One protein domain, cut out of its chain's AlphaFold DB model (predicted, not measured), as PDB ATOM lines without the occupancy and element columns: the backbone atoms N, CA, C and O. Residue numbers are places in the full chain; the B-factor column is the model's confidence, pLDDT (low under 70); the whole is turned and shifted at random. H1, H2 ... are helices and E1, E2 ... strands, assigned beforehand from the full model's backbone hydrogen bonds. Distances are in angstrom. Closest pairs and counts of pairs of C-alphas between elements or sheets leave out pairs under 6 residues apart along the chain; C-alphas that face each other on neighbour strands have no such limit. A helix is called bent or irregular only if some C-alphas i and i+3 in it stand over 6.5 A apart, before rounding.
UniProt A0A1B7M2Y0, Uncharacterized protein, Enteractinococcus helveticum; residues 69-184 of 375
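This is residues 69 to 184 of the 375 residues of an uncharacterized protein of Enteractinococcus helveticum (UniProt A0A1B7M2Y0). A curled, strongly twisted sheet of five strands, E1 E8 E5 E4 E3, has a smaller sheet, E2 E7 E6, partly face to face with it on one side, and the helix H1 lengthwise over its other face, covering E8 and, only just, E5. The two sheets make a sandwich, with E8 and E5 near the middle of the whole and the small strands E3 and E4 at one end. The printed part has 116 residues with eight named strands and then one named helix along the chain, E1 to E8 and H1; both sheets are antiparallel, and the class is mixed, helices and strands. It is compact, with a radius of gyration of the C-alphas of 14.2 A and spans of 42 by 31 by 22 A.

The larger sheet holds E1, residues 72 to 78, from C-alpha 72 at (108.221, 129.095, 112.225); E8, residues 155 to 163, 26.8 A long; E5, residues 114 to 124, the longest strand at 32.8 A; E4, residues 108 to 111; and E3, residues 100 to 103. The smaller sheet holds E2, residues 90 to 95, E7, residues 140 to 145, and E6, residues 132 to 136. H1, residues 164 to 182, is 28.1 A long and ends at C-alpha 182 at (118.322, 139.022, 95.369); it is irregular, with C-alphas 165 and 168 8.1 A apart.

In the larger sheet E8 and E5 are antiparallel at 161 degrees, with N 119 and O 160 2.8 A apart, within hydrogen-bond range. E1, an edge strand, is antiparallel to E8, with N 74 and O 159 at 3.0 A. E3, E4 and E5 form a meander, each strand the antiparallel neighbour of the one before, with N 109 and O 116 at 2.8 A and N 101 and O 110 at 2.8 A. In the smaller sheet E7 is the inner strand, with N 92 and O 143 at 2.9 A towards E2 and N 135 and O 142 at 2.9 A towards E6; E6 and E7 are a hairpin. The sandwich, two sheets face to face, has the facing parts 8.3 A centre to centre; the closest C-alphas of E5 and E6 are those of Val 122 and Phe 132, 6.9 A apart. H1 and the larger sheet form two layers, a helix on one face of a sheet, at a height over the sheet of 7.9 A. H1 runs along the strands, at 20 degrees to E8 on the local plane, over E8 and only just over E5, with 3 C-alphas. The closest C-alphas of E8 and H1 are those of Phe 160 and Leu 170, 6.1 A apart. In H1, 13 of 15 O i to N i+4 pairs are within hydrogen-bond range.

The two C-alphas farthest apart are those of Glu 112 and Asp 150, 43.7 A. The printed part has no cut, and the link from E1 to E2, 11 residues, is long. The mean pLDDT of the printed part is 79.4; 24 residues are under 70, among them residues 69 to 75 and 79 to 88.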
ATOM      1  N   PRO A  69     100.251 135.028 113.923       48.38
ATOM      2  CA  PRO A  69     100.639 134.084 112.901       48.38
ATOM      3  C   PRO A  69     102.041 133.571 113.188       48.38
ATOM      4  O   PRO A  69     103.018 134.324 113.179       48.38
ATOM      5  N   THR A  70     102.121 132.289 113.524       53.84
ATOM      6  CA  THR A  70     103.362 131.664 113.972       53.84
ATOM      7  C   THR A  70     104.011 131.024 112.758       53.84
ATOM      8  O   THR A  70     103.974 129.811 112.578       53.84
ATOM      9  N   VAL A  71     104.601 131.855 111.896       47.56
ATOM     10  CA  VAL A  71     105.497 131.338 110.859       47.56
ATOM     11  C   VAL A  71     106.795 130.940 111.542       47.56
ATOM     12  O   VAL A  71     107.647 131.780 111.831       47.56
ATOM     13  N   ALA A  72     106.948 129.647 111.805       56.44
ATOM     14  CA  ALA A  72     108.221 129.095 112.225       56.44
ATOM     15  C   ALA A  72     109.076 128.888 110.966       56.44
ATOM     16  O   ALA A  72     108.802 128.013 110.140       56.44
ATOM     17  N   ALA A  73     110.104 129.720 110.784       54.41
ATOM     18  CA  ALA A  73     111.179 129.409 109.849       54.41
ATOM     19  C   ALA A  73     111.959 128.233 110.445       54.41
ATOM     20  O   ALA A  73     112.596 128.381 111.486       54.41
ATOM     21  N   TYR A  74     111.823 127.053 109.844       56.72
ATOM     22  CA  TYR A  74     112.202 125.813 110.510       56.72
ATOM     23  C   TYR A  74     113.691 125.493 110.363       56.72
ATOM     24  O   TYR A  74     114.293 124.978 111.297       56.72
ATOM     25  N   ASP A  75     114.301 125.813 109.218       68.12
ATOM     26  CA  ASP A  75     115.742 125.621 109.028       68.12
ATOM     27  C   ASP A  75     116.223 126.306 107.733       68.12
ATOM     28  O   ASP A  75     115.517 126.296 106.716       68.12
ATOM     29  N   LEU A  76     117.429 126.881 107.755       71.56
ATOM     30  CA  LEU A  76     118.124 127.412 106.578       71.56
ATOM     31  C   LEU A  76     119.400 126.604 106.374       71.56
ATOM     32  O   LEU A  76     120.289 126.622 107.219       71.56
ATOM     33  N   ARG A  77     119.513 125.914 105.236       75.12
ATOM     34  CA  ARG A  77     120.672 125.059 104.942       75.12
ATOM     35  C   ARG A  77     121.380 125.505 103.680       75.12
ATOM     36  O   ARG A  77     120.753 125.639 102.629       75.12
ATOM     37  N   ILE A  78     122.691 125.688 103.785       73.44
ATOM     38  CA  ILE A  78     123.578 125.992 102.661       73.44
ATOM     39  C   ILE A  78     124.192 124.676 102.174       73.44
ATOM     40  O   ILE A  78     124.448 123.771 102.967       73.44
ATOM     41  N   SER A  79     124.396 124.535 100.865       66.81
ATOM     42  CA  SER A  79     124.854 123.285 100.239       66.81
ATOM     43  C   SER A  79     126.242 122.776 100.654       66.81
ATOM     44  O   SER A  79     126.642 121.717 100.176       66.81
ATOM     45  N   ASP A  80     126.971 123.483 101.515       57.75
ATOM     46  CA  ASP A  80     128.414 123.287 101.664       57.75
ATOM     47  C   ASP A  80     128.812 122.362 102.832       57.75
ATOM     48  O   ASP A  80     129.922 121.833 102.810       57.75
ATOM     49  N   ASP A  81     127.915 122.072 103.787       48.25
ATOM     50  CA  ASP A  81     128.321 121.440 105.060       48.25
ATOM     51  C   ASP A  81     128.135 119.918 105.180       48.25
ATOM     52  O   ASP A  81     128.799 119.300 106.003       48.25
ATOM     53  N   ASP A  82     127.286 119.266 104.379       45.88
ATOM     54  CA  ASP A  82     127.139 117.791 104.455       45.88
ATOM     55  C   ASP A  82     126.393 117.177 103.253       45.88
ATOM     56  O   ASP A  82     125.947 116.022 103.263       45.88
ATOM     57  N   GLN A  83     126.197 117.958 102.185       51.72
ATOM     58  CA  GLN A  83     125.445 117.488 101.029       51.72
ATOM     59  C   GLN A  83     126.319 116.563 100.189       51.72
ATOM     60  O   GLN A  83     127.284 116.969  99.541       51.72
ATOM     61  N   THR A  84     125.947 115.286 100.155       48.00
ATOM     62  CA  THR A  84     126.471 114.370  99.146       48.00
ATOM     63  C   THR A  84     126.020 114.891  97.785       48.00
ATOM     64  O   THR A  84     124.862 114.719  97.408       48.00
ATOM     65  N   GLN A  85     126.927 115.532  97.036       52.50
ATOM     66  CA  GLN A  85     126.774 115.713  95.592       52.50
ATOM     67  C   GLN A  85     126.642 114.322  94.974       52.50
ATOM     68  O   GLN A  85     127.615 113.651  94.629       52.50
ATOM     69  N   THR A  86     125.412 113.837  94.908       55.91
ATOM     70  CA  THR A  86     125.099 112.639  94.152       55.91
ATOM     71  C   THR A  86     125.101 113.024  92.677       55.91
ATOM     72  O   THR A  86     124.802 114.163  92.325       55.91
ATOM     73  N   ALA A  87     125.369 112.072  91.782       57.91
ATOM     74  CA  ALA A  87     125.243 112.282  90.333       57.91
ATOM     75  C   ALA A  87     123.822 112.715  89.880       57.91
ATOM     76  O   ALA A  87     123.583 112.904  88.692       57.91
ATOM     77  N   THR A  88     122.883 112.834  90.822       62.09
ATOM     78  CA  THR A  88     121.451 113.092  90.663       62.09
ATOM     79  C   THR A  88     120.983 114.461  91.174       62.09
ATOM     80  O   THR A  88     119.805 114.754  91.013       62.09
ATOM     81  N   GLY A  89     121.854 115.301  91.747       77.56
ATOM     82  CA  GLY A  89     121.498 116.660  92.189       77.56
ATOM     83  C   GLY A  89     121.828 116.958  93.655       77.56
ATOM     84  O   GLY A  89     122.437 116.142  94.354       77.56
ATOM     85  N   LEU A  90     121.434 118.154  94.094       85.12
ATOM     86  CA  LEU A  90     121.550 118.646  95.467       85.12
ATOM     87  C   LEU A  90     120.375 118.142  96.290       85.12
ATOM     88  O   LEU A  90     119.251 118.069  95.790       85.12
ATOM     89  N   ARG A  91     120.609 117.822  97.558       88.50
ATOM     90  CA  ARG A  91     119.569 117.267  98.420       88.50
ATOM     91  C   ARG A  91     119.781 117.710  99.850       88.50
ATOM     92  O   ARG A  91     120.864 117.541 100.400       88.50
ATOM     93  N   THR A  92     118.705 118.175 100.467       89.00
ATOM     94  CA  THR A  92     118.657 118.446 101.898       89.00
ATOM     95  C   THR A  92     117.503 117.695 102.556       89.00
ATOM     96  O   THR A  92     116.576 117.224 101.889       89.00
ATOM     97  N   LYS A  93     117.582 117.565 103.877       91.38
ATOM     98  CA  LYS A  93     116.608 116.870 104.715       91.38
ATOM     99  C   LYS A  93     116.232 117.776 105.874       91.38
ATOM    100  O   LYS A  93     117.117 118.252 106.573       91.38
ATOM    101  N   PHE A  94     114.945 117.956 106.101       90.69
ATOM    102  CA  PHE A  94     114.405 118.657 107.253       90.69
ATOM    103  C   PHE A  94     113.726 117.624 108.157       90.69
ATOM    104  O   PHE A  94     112.886 116.867 107.662       90.69
ATOM    105  N   PRO A  95     114.095 117.524 109.445       91.00
ATOM    106  CA  PRO A  95     113.445 116.588 110.356       91.00
ATOM    107  C   PRO A  95     111.972 116.967 110.533       91.00
ATOM    108  O   PRO A  95     111.650 118.147 110.593       91.00
ATOM    109  N   ILE A  96     111.072 115.994 110.630       91.50
ATOM    110  CA  ILE A  96     109.673 116.277 110.989       91.50
ATOM    111  C   ILE A  96     109.608 116.620 112.488       91.50
ATOM    112  O   ILE A  96     110.243 115.911 113.274       91.50
ATOM    113  N   PRO A  97     108.881 117.679 112.906       89.69
ATOM    114  CA  PRO A  97     108.746 118.014 114.322       89.69
ATOM    115  C   PRO A  97     108.141 116.866 115.138       89.69
ATOM    116  O   PRO A  97     107.307 116.101 114.646       89.69
ATOM    117  N   GLU A  98     108.535 116.752 116.406       89.81
ATOM    118  CA  GLU A  98     107.961 115.749 117.306       89.81
ATOM    119  C   GLU A  98     106.440 115.926 117.438       89.81
ATOM    120  O   GLU A  98     105.932 117.042 117.516       89.81
ATOM    121  N   GLY A  99     105.704 114.812 117.447       91.94
ATOM    122  CA  GLY A  99     104.237 114.829 117.523       91.94
ATOM    123  C   GLY A  99     103.532 115.180 116.207       91.94
ATOM    124  O   GLY A  99     102.306 115.263 116.189       91.94
ATOM    125  N   CYS A 100     104.274 115.356 115.110       94.38
ATOM    126  CA  CYS A 100     103.722 115.547 113.773       94.38
ATOM    127  C   CYS A 100     103.841 114.280 112.921       94.38
ATOM    128  O   CYS A 100     104.841 113.562 112.963       94.38
ATOM    129  N   THR A 101     102.822 114.027 112.104       95.50
ATOM    130  CA  THR A 101     102.796 112.941 111.120       95.50
ATOM    131  C   THR A 101     102.551 113.511 109.726       95.50
ATOM    132  O   THR A 101     101.633 114.309 109.550       95.50
ATOM    133  N   PRO A 102     103.367 113.163 108.722       93.00
ATOM    134  CA  PRO A 102     103.210 113.722 107.389       93.00
ATOM    135  C   PRO A 102     102.019 113.110 106.655       93.00
ATOM    136  O   PRO A 102     101.860 111.888 106.623       93.00
ATOM    137  N   ASP A 103     101.235 113.945 105.975       89.94
ATOM    138  CA  ASP A 103     100.325 113.459 104.942       89.94
ATOM    139  C   ASP A 103     101.106 113.342 103.629       89.94
ATOM    140  O   ASP A 103     101.405 114.327 102.970       89.94
ATOM    141  N   LEU A 104     101.440 112.118 103.215       76.88
ATOM    142  CA  LEU A 104     102.254 111.871 102.015       76.88
ATOM    143  C   LEU A 104     101.608 112.347 100.699       76.88
ATOM    144  O   LEU A 104     102.252 112.292  99.650       76.88
ATOM    145  N   SER A 105     100.340 112.761 100.724       73.44
ATOM    146  CA  SER A 105      99.619 113.254  99.551       73.44
ATOM    147  C   SER A 105      99.591 114.778  99.430       73.44
ATOM    148  O   SER A 105      99.262 115.290  98.355       73.44
ATOM    149  N   LEU A 106      99.949 115.501 100.493       72.81
ATOM    150  CA  LEU A 106      99.792 116.947 100.614       72.81
ATOM    151  C   LEU A 106     101.030 117.557 101.293       72.81
ATOM    152  O   LEU A 106     101.744 116.892 102.034       72.81
ATOM    153  N   SER A 107     101.320 118.837 101.057       87.81
ATOM    154  CA  SER A 107     102.393 119.555 101.770       87.81
ATOM    155  C   SER A 107     101.965 119.918 103.202       87.81
ATOM    156  O   SER A 107     102.055 121.073 103.617       87.81
ATOM    157  N   THR A 108     101.425 118.944 103.938       92.50
ATOM    158  CA  THR A 108     100.824 119.110 105.263       92.50
ATOM    159  C   THR A 108     101.354 118.083 106.254       92.50
ATOM    160  O   THR A 108     101.688 116.949 105.905       92.50
ATOM    161  N   LEU A 109     101.407 118.487 107.518       92.19
ATOM    162  CA  LEU A 109     101.694 117.645 108.666       92.19
ATOM    163  C   LEU A 109     100.505 117.700 109.625       92.19
ATOM    164  O   LEU A 109     100.061 118.779 110.012       92.19
ATOM    165  N   GLU A 110     100.024 116.540 110.039       94.62
ATOM    166  CA  GLU A 110      99.044 116.397 111.109       94.62
ATOM    167  C   GLU A 110      99.790 116.325 112.441       94.62
ATOM    168  O   GLU A 110     100.428 115.313 112.749       94.62
ATOM    169  N   CYS A 111      99.750 117.414 113.206       93.19
ATOM    170  CA  CYS A 111     100.389 117.537 114.511       93.19
ATOM    171  C   CYS A 111      99.353 117.468 115.639       93.19
ATOM    172  O   CYS A 111      98.165 117.715 115.426       93.19
ATOM    173  N   GLU A 112      99.789 117.202 116.873       92.31
ATOM    174  CA  GLU A 112      98.896 117.212 118.050       92.31
ATOM    175  C   GLU A 112      98.140 118.544 118.229       92.31
ATOM    176  O   GLU A 112      97.033 118.572 118.768       92.31
ATOM    177  N   THR A 113      98.727 119.646 117.759       88.06
ATOM    178  CA  THR A 113      98.170 121.005 117.813       88.06
ATOM    179  C   THR A 113      97.258 121.357 116.632       88.06
ATOM    180  O   THR A 113      96.583 122.386 116.689       88.06
ATOM    181  N   GLY A 114      97.204 120.519 115.591       92.12
ATOM    182  CA  GLY A 114      96.421 120.735 114.372       92.12
ATOM    183  C   GLY A 114      97.210 120.488 113.084       92.12
ATOM    184  O   GLY A 114      98.366 120.054 113.104       92.12
ATOM    185  N   THR A 115      96.575 120.779 111.950       92.50
ATOM    186  CA  THR A 115      97.183 120.663 110.621       92.50
ATOM    187  C   THR A 115      98.133 121.832 110.363       92.50
ATOM    188  O   THR A 115      97.745 123.000 110.404       92.50
ATOM    189  N   THR A 116      99.389 121.510 110.072       90.69
ATOM    190  CA  THR A 116     100.446 122.461 109.711       90.69
ATOM    191  C   THR A 116     100.770 122.311 108.231       90.69
ATOM    192  O   THR A 116     101.008 121.205 107.757       90.69
ATOM    193  N   VAL A 117     100.812 123.409 107.485       91.62
ATOM    194  CA  VAL A 117     101.303 123.441 106.103       91.62
ATOM    195  C   VAL A 117     102.783 123.802 106.114       91.62
ATOM    196  O   VAL A 117     103.231 124.595 106.945       91.62
ATOM    197  N   PHE A 118     103.547 123.245 105.178       90.81
ATOM    198  CA  PHE A 118     104.932 123.641 104.964       90.81
ATOM    199  C   PHE A 118     105.204 124.033 103.509       90.81
ATOM    200  O   PHE A 118     104.692 123.417 102.576       90.81
ATOM    201  N   GLU A 119     106.047 125.047 103.329       90.94
ATOM    202  CA  GLU A 119     106.425 125.618 102.037       90.94
ATOM    203  C   GLU A 119     107.960 125.584 101.899       90.94
ATOM    204  O   GLU A 119     108.662 126.423 102.483       90.94
ATOM    205  N   PRO A 120     108.518 124.593 101.183       92.12
ATOM    206  CA  PRO A 120     109.946 124.530 100.910       92.12
ATOM    207  C   PRO A 120     110.340 125.504  99.793       92.12
ATOM    208  O   PRO A 120     109.579 125.740  98.856       92.12
ATOM    209  N   SER A 121     111.563 126.028  99.849       90.38
ATOM    210  CA  SER A 121     112.147 126.797  98.750       90.38
ATOM    211  C   SER A 121     113.621 126.453  98.543       90.38
ATOM    212  O   SER A 121     114.326 126.078  99.485       90.38
ATOM    213  N   VAL A 122     114.079 126.566  97.294       91.56
ATOM    214  CA  VAL A 122     115.493 126.445  96.924       91.56
ATOM    215  C   VAL A 122     115.885 127.685  96.138       91.56
ATOM    216  O   VAL A 122     115.305 127.974  95.088       91.56
ATOM    217  N   LEU A 123     116.852 128.428  96.665       89.00
ATOM    218  CA  LEU A 123     117.253 129.738  96.172       89.00
ATOM    219  C   LEU A 123     118.758 129.760  95.889       89.00
ATOM    220  O   LEU A 123     119.553 129.156  96.611       89.00
ATOM    221  N   THR A 124     119.177 130.484  94.856       86.56
ATOM    222  CA  THR A 124     120.578 130.898  94.717       86.56
ATOM    223  C   THR A 124     120.885 132.023  95.707       86.56
ATOM    224  O   THR A 124     119.983 132.727  96.166       86.56
ATOM    225  N   LEU A 125     122.167 132.272  95.987       79.69
ATOM    226  CA  LEU A 125     122.579 133.453  96.764       79.69
ATOM    227  C   LEU A 125     122.226 134.793  96.095       79.69
ATOM    228  O   LEU A 125     122.247 135.830  96.745       79.69
ATOM    229  N   GLU A 126     121.875 134.771  94.812       75.50
ATOM    230  CA  GLU A 126     121.374 135.921  94.051       75.50
ATOM    231  C   GLU A 126     119.838 136.019  94.100       75.50
ATOM    232  O   GLU A 126     119.240 136.777  93.338       75.50
ATOM    233  N   GLY A 127     119.184 135.212  94.944       76.94
ATOM    234  CA  GLY A 127     117.730 135.144  95.077       76.94
ATOM    235  C   GLY A 127     117.017 134.630  93.830       76.94
ATOM    236  O   GLY A 127     115.888 135.018  93.560       76.94
ATOM    237  N   GLY A 128     117.663 133.784  93.031       82.19
ATOM    238  CA  GLY A 128     117.003 133.059  91.951       82.19
ATOM    239  C   GLY A 128     116.364 131.778  92.476       82.19
ATOM    240  O   GLY A 128     117.061 130.943  93.045       82.19
ATOM    241  N   SER A 129     115.062 131.591  92.259       86.00
ATOM    242  CA  SER A 129     114.382 130.329  92.578       86.00
ATOM    243  C   SER A 129     114.799 129.192  91.637       86.00
ATOM    244  O   SER A 129     114.972 129.392  90.429       86.00
ATOM    245  N   ILE A 130     114.954 127.993  92.200       88.31
ATOM    246  CA  ILE A 130     115.326 126.764  91.495       88.31
ATOM    247  C   ILE A 130     114.199 125.746  91.630       88.31
ATOM    248  O   ILE A 130     113.623 125.585  92.703       88.31
ATOM    249  N   GLU A 131     113.904 125.039  90.539       88.31
ATOM    250  CA  GLU A 131     112.966 123.919  90.572       88.31
ATOM    251  C   GLU A 131     113.511 122.784  91.448       88.31
ATOM    252  O   GLU A 131     114.679 122.395  91.354       88.31
ATOM    253  N   PHE A 132     112.644 122.243  92.292       91.38
ATOM    254  CA  PHE A 132     112.978 121.165  93.205       91.38
ATOM    255  C   PHE A 132     111.873 120.110  93.218       91.38
ATOM    256  O   PHE A 132     110.701 120.393  92.972       91.38
ATOM    257  N   ASP A 133     112.272 118.893  93.551       92.00
ATOM    258  CA  ASP A 133     111.411 117.777  93.882       92.00
ATOM    259  C   ASP A 133     111.281 117.668  95.402       92.00
ATOM    260  O   ASP A 133     112.262 117.750  96.152       92.00
ATOM    261  N   LEU A 134     110.051 117.444  95.854       92.19
ATOM    262  CA  LEU A 134     109.718 117.220  97.252       92.19
ATOM    263  C   LEU A 134     109.392 115.742  97.466       92.19
ATOM    264  O   LEU A 134     108.577 115.160  96.752       92.19
ATOM    265  N   SER A 135     110.002 115.135  98.477       91.94
ATOM    266  CA  SER A 135     109.661 113.794  98.946       91.94
ATOM    267  C   SER A 135     109.521 113.821 100.458       91.94
ATOM    268  O   SER A 135     110.360 114.388 101.147       91.94
ATOM    269  N   VAL A 136     108.464 113.210 100.979       93.31
ATOM    270  CA  VAL A 136     108.210 113.150 102.419       93.31
ATOM    271  C   VAL A 136     108.282 111.697 102.870       93.31
ATOM    272  O   VAL A 136     107.833 110.789 102.171       93.31
ATOM    273  N   THR A 137     108.911 111.481 104.017       92.75
ATOM    274  CA  THR A 137     109.022 110.194 104.712       92.75
ATOM    275  C   THR A 137     108.457 110.347 106.114       92.75
ATOM    276  O   THR A 137     108.256 111.471 106.553       92.75
ATOM    277  N   ASP A 138     108.287 109.252 106.853       91.19
ATOM    278  CA  ASP A 138     107.734 109.294 108.215       91.19
ATOM    279  C   ASP A 138     108.548 110.155 109.207       91.19
ATOM    280  O   ASP A 138     108.021 110.536 110.247       91.19
ATOM    281  N   SER A 139     109.818 110.463 108.914       90.69
ATOM    282  CA  SER A 139     110.712 111.208 109.818       90.69
ATOM    283  C   SER A 139     111.367 112.447 109.206       90.69
ATOM    284  O   SER A 139     111.958 113.251 109.925       90.69
ATOM    285  N   GLU A 140     111.331 112.595 107.884       93.38
ATOM    286  CA  GLU A 140     112.069 113.638 107.166       93.38
ATOM    287  C   GLU A 140     111.263 114.173 105.976       93.38
ATOM    288  O   GLU A 140     110.694 113.402 105.196       93.38
ATOM    289  N   ILE A 141     111.312 115.492 105.787       92.50
ATOM    290  CA  ILE A 141     110.949 116.188 104.551       92.50
ATOM    291  C   ILE A 141     112.225 116.360 103.731       92.50
ATOM    292  O   ILE A 141     113.231 116.883 104.204       92.50
ATOM    293  N   ILE A 142     112.206 115.913 102.485       92.44
ATOM    294  CA  ILE A 142     113.380 115.835 101.628       92.44
ATOM    295  C   ILE A 142     113.166 116.739 100.426       92.44
ATOM    296  O   ILE A 142     112.284 116.492  99.604       92.44
ATOM    297  N   VAL A 143     114.022 117.748 100.295       92.19
ATOM    298  CA  VAL A 143     114.003 118.687  99.171       92.19
ATOM    299  C   VAL A 143     115.215 118.401  98.297       92.19
ATOM    300  O   VAL A 143     116.353 118.442  98.771       92.19
ATOM    301  N   SER A 144     114.970 118.061  97.034       91.25
ATOM    302  CA  SER A 144     116.013 117.726  96.061       91.25
ATOM    303  C   SER A 144     115.946 118.694  94.892       91.25
ATOM    304  O   SER A 144     114.890 118.853  94.302       91.25
ATOM    305  N   ALA A 145     117.049 119.332  94.532       90.19
ATOM    306  CA  ALA A 145     117.106 120.233  93.389       90.19
ATOM    307  C   ALA A 145     118.124 119.714  92.378       90.19
ATOM    308  O   ALA A 145     119.223 119.294  92.748       90.19
ATOM    309  N   VAL A 146     117.775 119.768  91.095       87.56
ATOM    310  CA  VAL A 146     118.725 119.504  90.013       87.56
ATOM    311  C   VAL A 146     119.208 120.858  89.504       87.56
ATOM    312  O   VAL A 146     118.505 121.494  88.714       87.56
ATOM    313  N   PRO A 147     120.371 121.352  89.971       76.88
ATOM    314  CA  PRO A 147     120.904 122.600  89.459       76.88
ATOM    315  C   PRO A 147     121.166 122.441  87.962       76.88
ATOM    316  O   PRO A 147     121.667 121.415  87.497       76.88
ATOM    317  N   ARG A 148     120.790 123.457  87.193       79.94
ATOM    318  CA  ARG A 148     121.123 123.511  85.772       79.94
ATOM    319  C   ARG A 148     122.626 123.747  85.616       79.94
ATOM    320  O   ARG A 148     123.225 124.431  86.441       79.94
ATOM    321  N   ASP A 149     123.208 123.258  84.522       74.44
ATOM    322  CA  ASP A 149     124.647 123.401  84.231       74.44
ATOM    323  C   ASP A 149     125.135 124.869  84.204       74.44
ATOM    324  O   ASP A 149     126.336 125.124  84.291       74.44
ATOM    325  N   ASP A 150     124.224 125.840  84.060       73.44
ATOM    326  CA  ASP A 150     124.508 127.280  84.068       73.44
ATOM    327  C   ASP A 150     124.509 127.919  85.470       73.44
ATOM    328  O   ASP A 150     124.887 129.083  85.601       73.44
ATOM    329  N   LEU A 151     124.115 127.182  86.510       70.94
ATOM    330  CA  LEU A 151     124.024 127.660  87.889       70.94
ATOM    331  C   LEU A 151     125.147 127.040  88.728       70.94
ATOM    332  O   LEU A 151     124.983 125.985  89.336       70.94
ATOM    333  N   ALA A 152     126.305 127.701  88.753       65.81
ATOM    334  CA  ALA A 152     127.404 127.358  89.650       65.81
ATOM    335  C   ALA A 152     127.361 128.276  90.878       65.81
ATOM    336  O   ALA A 152     127.597 129.476  90.756       65.81
ATOM    337  N   GLY A 153     127.071 127.732  92.058       70.62
ATOM    338  CA  GLY A 153     127.116 128.504  93.296       70.62
ATOM    339  C   GLY A 153     126.540 127.754  94.491       70.62
ATOM    340  O   GLY A 153     126.013 126.658  94.314       70.62
ATOM    341  N   PRO A 154     126.644 128.327  95.698       81.25
ATOM    342  CA  PRO A 154     125.968 127.800  96.873       81.25
ATOM    343  C   PRO A 154     124.459 127.951  96.711       81.25
ATOM    344  O   PRO A 154     123.968 128.948  96.165       81.25
ATOM    345  N   PHE A 155     123.726 126.973  97.225       85.44
ATOM    346  CA  PHE A 155     122.270 126.973  97.208       85.44
ATOM    347  C   PHE A 155     121.740 127.048  98.629       85.44
ATOM    348  O   PHE A 155     122.246 126.364  99.520       85.44
ATOM    349  N   LEU A 156     120.718 127.875  98.824       87.50
ATOM    350  CA  LEU A 156     119.993 127.996 100.074       87.50
ATOM    351  C   LEU A 156     118.710 127.180  99.982       87.50
ATOM    352  O   LEU A 156     117.865 127.427  99.124       87.50
ATOM    353  N   PHE A 157     118.556 126.239 100.898       90.88
ATOM    354  CA  PHE A 157     117.312 125.523 101.108       90.88
ATOM    355  C   PHE A 157     116.615 126.106 102.330       90.88
ATOM    356  O   PHE A 157     117.240 126.244 103.384       90.88
ATOM    357  N   SER A 158     115.328 126.406 102.207       90.06
ATOM    358  CA  SER A 158     114.499 126.861 103.320       90.06
ATOM    359  C   SER A 158     113.233 126.024 103.434       90.06
ATOM    360  O   SER A 158     112.717 125.526 102.434       90.06
ATOM    361  N   LEU A 159     112.705 125.922 104.649       90.12
ATOM    362  CA  LEU A 159     111.391 125.351 104.923       90.12
ATOM    363  C   LEU A 159     110.630 126.291 105.861       90.12
ATOM    364  O   LEU A 159     111.068 126.537 106.986       90.12
ATOM    365  N   PHE A 160     109.502 126.817 105.394       88.75
ATOM    366  CA  PHE A 160     108.583 127.594 106.226       88.75
ATOM    367  C   PHE A 160     107.429 126.708 106.663       88.75
ATOM    368  O   PHE A 160     106.922 125.941 105.851       88.75
ATOM    369  N   MET A 161     107.009 126.817 107.920       88.56
ATOM    370  CA  MET A 161     105.886 126.055 108.464       88.56
ATOM    371  C   MET A 161     104.900 127.001 109.148       88.56
ATOM    372  O   MET A 161     105.314 127.980 109.771       88.56
ATOM    373  N   GLY A 162     103.607 126.719 109.014       87.56
ATOM    374  CA  GLY A 162     102.535 127.523 109.603       87.56
ATOM    375  C   GLY A 162     101.190 126.803 109.574       87.56
ATOM    376  O   GLY A 162     101.070 125.712 109.017       87.56
ATOM    377  N   ASP A 163     100.174 127.403 110.184       86.56
ATOM    378  CA  ASP A 163      98.812 126.852 110.221       86.56
ATOM    379  C   ASP A 163      98.205 126.791 108.796       86.56
ATOM    380  O   ASP A 163      98.555 127.585 107.918       86.56
ATOM    381  N   GLU A 164      97.288 125.853 108.530       83.50
ATOM    382  CA  GLU A 164      96.614 125.731 107.223       83.50
ATOM    383  C   GLU A 164      95.881 127.004 106.770       83.50
ATOM    384  O   GLU A 164      95.719 127.264 105.572       83.50
ATOM    385  N   THR A 165      95.478 127.839 107.723       81.25
ATOM    386  CA  THR A 165      94.853 129.137 107.464       81.25
ATOM    387  C   THR A 165      95.849 130.200 106.977       81.25
ATOM    388  O   THR A 165      95.436 131.225 106.431       81.25
ATOM    389  N   GLU A 166      97.155 129.933 107.071       75.06
ATOM    390  CA  GLU A 166      98.251 130.889 106.855       75.06
ATOM    391  C   GLU A 166      99.056 130.634 105.575       75.06
ATOM    392  O   GLU A 166     100.138 131.191 105.383       75.06
ATOM    393  N   THR A 167      98.519 129.842 104.648       75.38
ATOM    394  CA  THR A 167      99.171 129.528 103.361       75.38
ATOM    395  C   THR A 167      99.644 130.768 102.587       75.38
ATOM    396  O   THR A 167     100.700 130.745 101.958       75.38
ATOM    397  N   GLU A 168      98.911 131.886 102.662       66.62
ATOM    398  CA  GLU A 168      99.312 133.149 102.025       66.62
ATOM    399  C   GLU A 168     100.546 133.786 102.691       66.62
ATOM    400  O   GLU A 168     101.359 134.413 102.009       66.62
ATOM    401  N   ILE A 169     100.714 133.605 104.004       70.81
ATOM    402  CA  ILE A 169     101.848 134.138 104.766       70.81
ATOM    403  C   ILE A 169     103.111 133.318 104.478       70.81
ATOM    404  O   ILE A 169     104.179 133.901 104.296       70.81
ATOM    405  N   LEU A 170     102.994 131.991 104.357       75.75
ATOM    406  CA  LEU A 170     104.119 131.113 104.003       75.75
ATOM    407  C   LEU A 170     104.692 131.447 102.621       75.75
ATOM    408  O   LEU A 170     105.906 131.606 102.471       75.75
ATOM    409  N   ALA A 171     103.817 131.656 101.633       73.62
ATOM    410  CA  ALA A 171     104.227 132.118 100.310       73.62
ATOM    411  C   ALA A 171     104.922 133.490 100.380       73.62
ATOM    412  O   ALA A 171     105.952 133.703  99.741       73.62
ATOM    413  N   GLU A 172     104.408 134.418 101.196       71.69
ATOM    414  CA  GLU A 172     105.032 135.731 101.382       71.69
ATOM    415  C   GLU A 172     106.405 135.650 102.070       71.69
ATOM    416  O   GLU A 172     107.306 136.420 101.724       71.69
ATOM    417  N   ALA A 173     106.582 134.746 103.035       75.50
ATOM    418  CA  ALA A 173     107.857 134.535 103.714       75.50
ATOM    419  C   ALA A 173     108.922 134.025 102.732       75.50
ATOM    420  O   ALA A 173     110.022 134.580 102.680       75.50
ATOM    421  N   SER A 174     108.557 133.056 101.887       78.00
ATOM    422  CA  SER A 174     109.407 132.539 100.809       78.00
ATOM    423  C   SER A 174     109.789 133.627  99.799       78.00
ATOM    424  O   SER A 174     110.975 133.868  99.564       78.00
ATOM    425  N   GLU A 175     108.811 134.394  99.295       73.19
ATOM    426  CA  GLU A 175     109.068 135.535  98.398       73.19
ATOM    427  C   GLU A 175     109.946 136.616  99.059       73.19
ATOM    428  O   GLU A 175     110.746 137.287  98.400       73.19
ATOM    429  N   THR A 176     109.796 136.820 100.371       72.75
ATOM    430  CA  THR A 176     110.602 137.791 101.122       72.75
ATOM    431  C   THR A 176     112.047 137.319 101.249       72.75
ATOM    432  O   THR A 176     112.951 138.134 101.066       72.75
ATOM    433  N   LEU A 177     112.276 136.029 101.504       76.94
ATOM    434  CA  LEU A 177     113.618 135.447 101.544       76.94
ATOM    435  C   LEU A 177     114.297 135.512 100.169       76.94
ATOM    436  O   LEU A 177     115.447 135.942 100.082       76.94
ATOM    437  N   GLU A 178     113.572 135.184  99.094       76.25
ATOM    438  CA  GLU A 178     114.040 135.357  97.710       76.25
ATOM    439  C   GLU A 178     114.499 136.800  97.470       76.25
ATOM    440  O   GLU A 178     115.603 137.047  96.982       76.25
ATOM    441  N   TRP A 179     113.687 137.771  97.894       68.56
ATOM    442  CA  TRP A 179     114.035 139.183  97.783       68.56
ATOM    443  C   TRP A 179     115.262 139.573  98.623       68.56
ATOM    444  O   TRP A 179     116.098 140.334  98.137       68.56
ATOM    445  N   MET A 180     115.395 139.071  99.855       67.31
ATOM    446  CA  MET A 180     116.542 139.379 100.720       67.31
ATOM    447  C   MET A 180     117.865 138.929 100.092       67.31
ATOM    448  O   MET A 180     118.848 139.665 100.160       67.31
ATOM    449  N   LEU A 181     117.874 137.769  99.434       71.38
ATOM    450  CA  LEU A 181     119.043 137.257  98.716       71.38
ATOM    451  C   LEU A 181     119.285 138.025  97.410       71.38
ATOM    452  O   LEU A 181     120.402 138.466  97.149       71.38
ATOM    453  N   ALA A 182     118.228 138.278  96.629       65.00
ATOM    454  CA  ALA A 182     118.322 139.022  95.369       65.00
ATOM    455  C   ALA A 182     118.751 140.477  95.547       65.00
ATOM    456  O   ALA A 182     119.303 141.081  94.625       65.00
ATOM    457  N   ALA A 183     118.504 141.055  96.722       60.44
ATOM    458  CA  ALA A 183     118.964 142.395  97.038       60.44
ATOM    459  C   ALA A 183     120.496 142.502  97.019       60.44
ATOM    460  O   ALA A 183     120.961 143.609  96.750       60.44
ATOM    461  N   GLY A 184     121.214 141.385  97.239       51.50
ATOM    462  CA  GLY A 184     122.652 141.178  97.048       51.50
ATOM    463  C   GLY A 184     123.592 142.186  97.737       51.50
ATOM    464  O   GLY A 184     123.299 143.373  97.881       51.50
TER     465      GLY A 184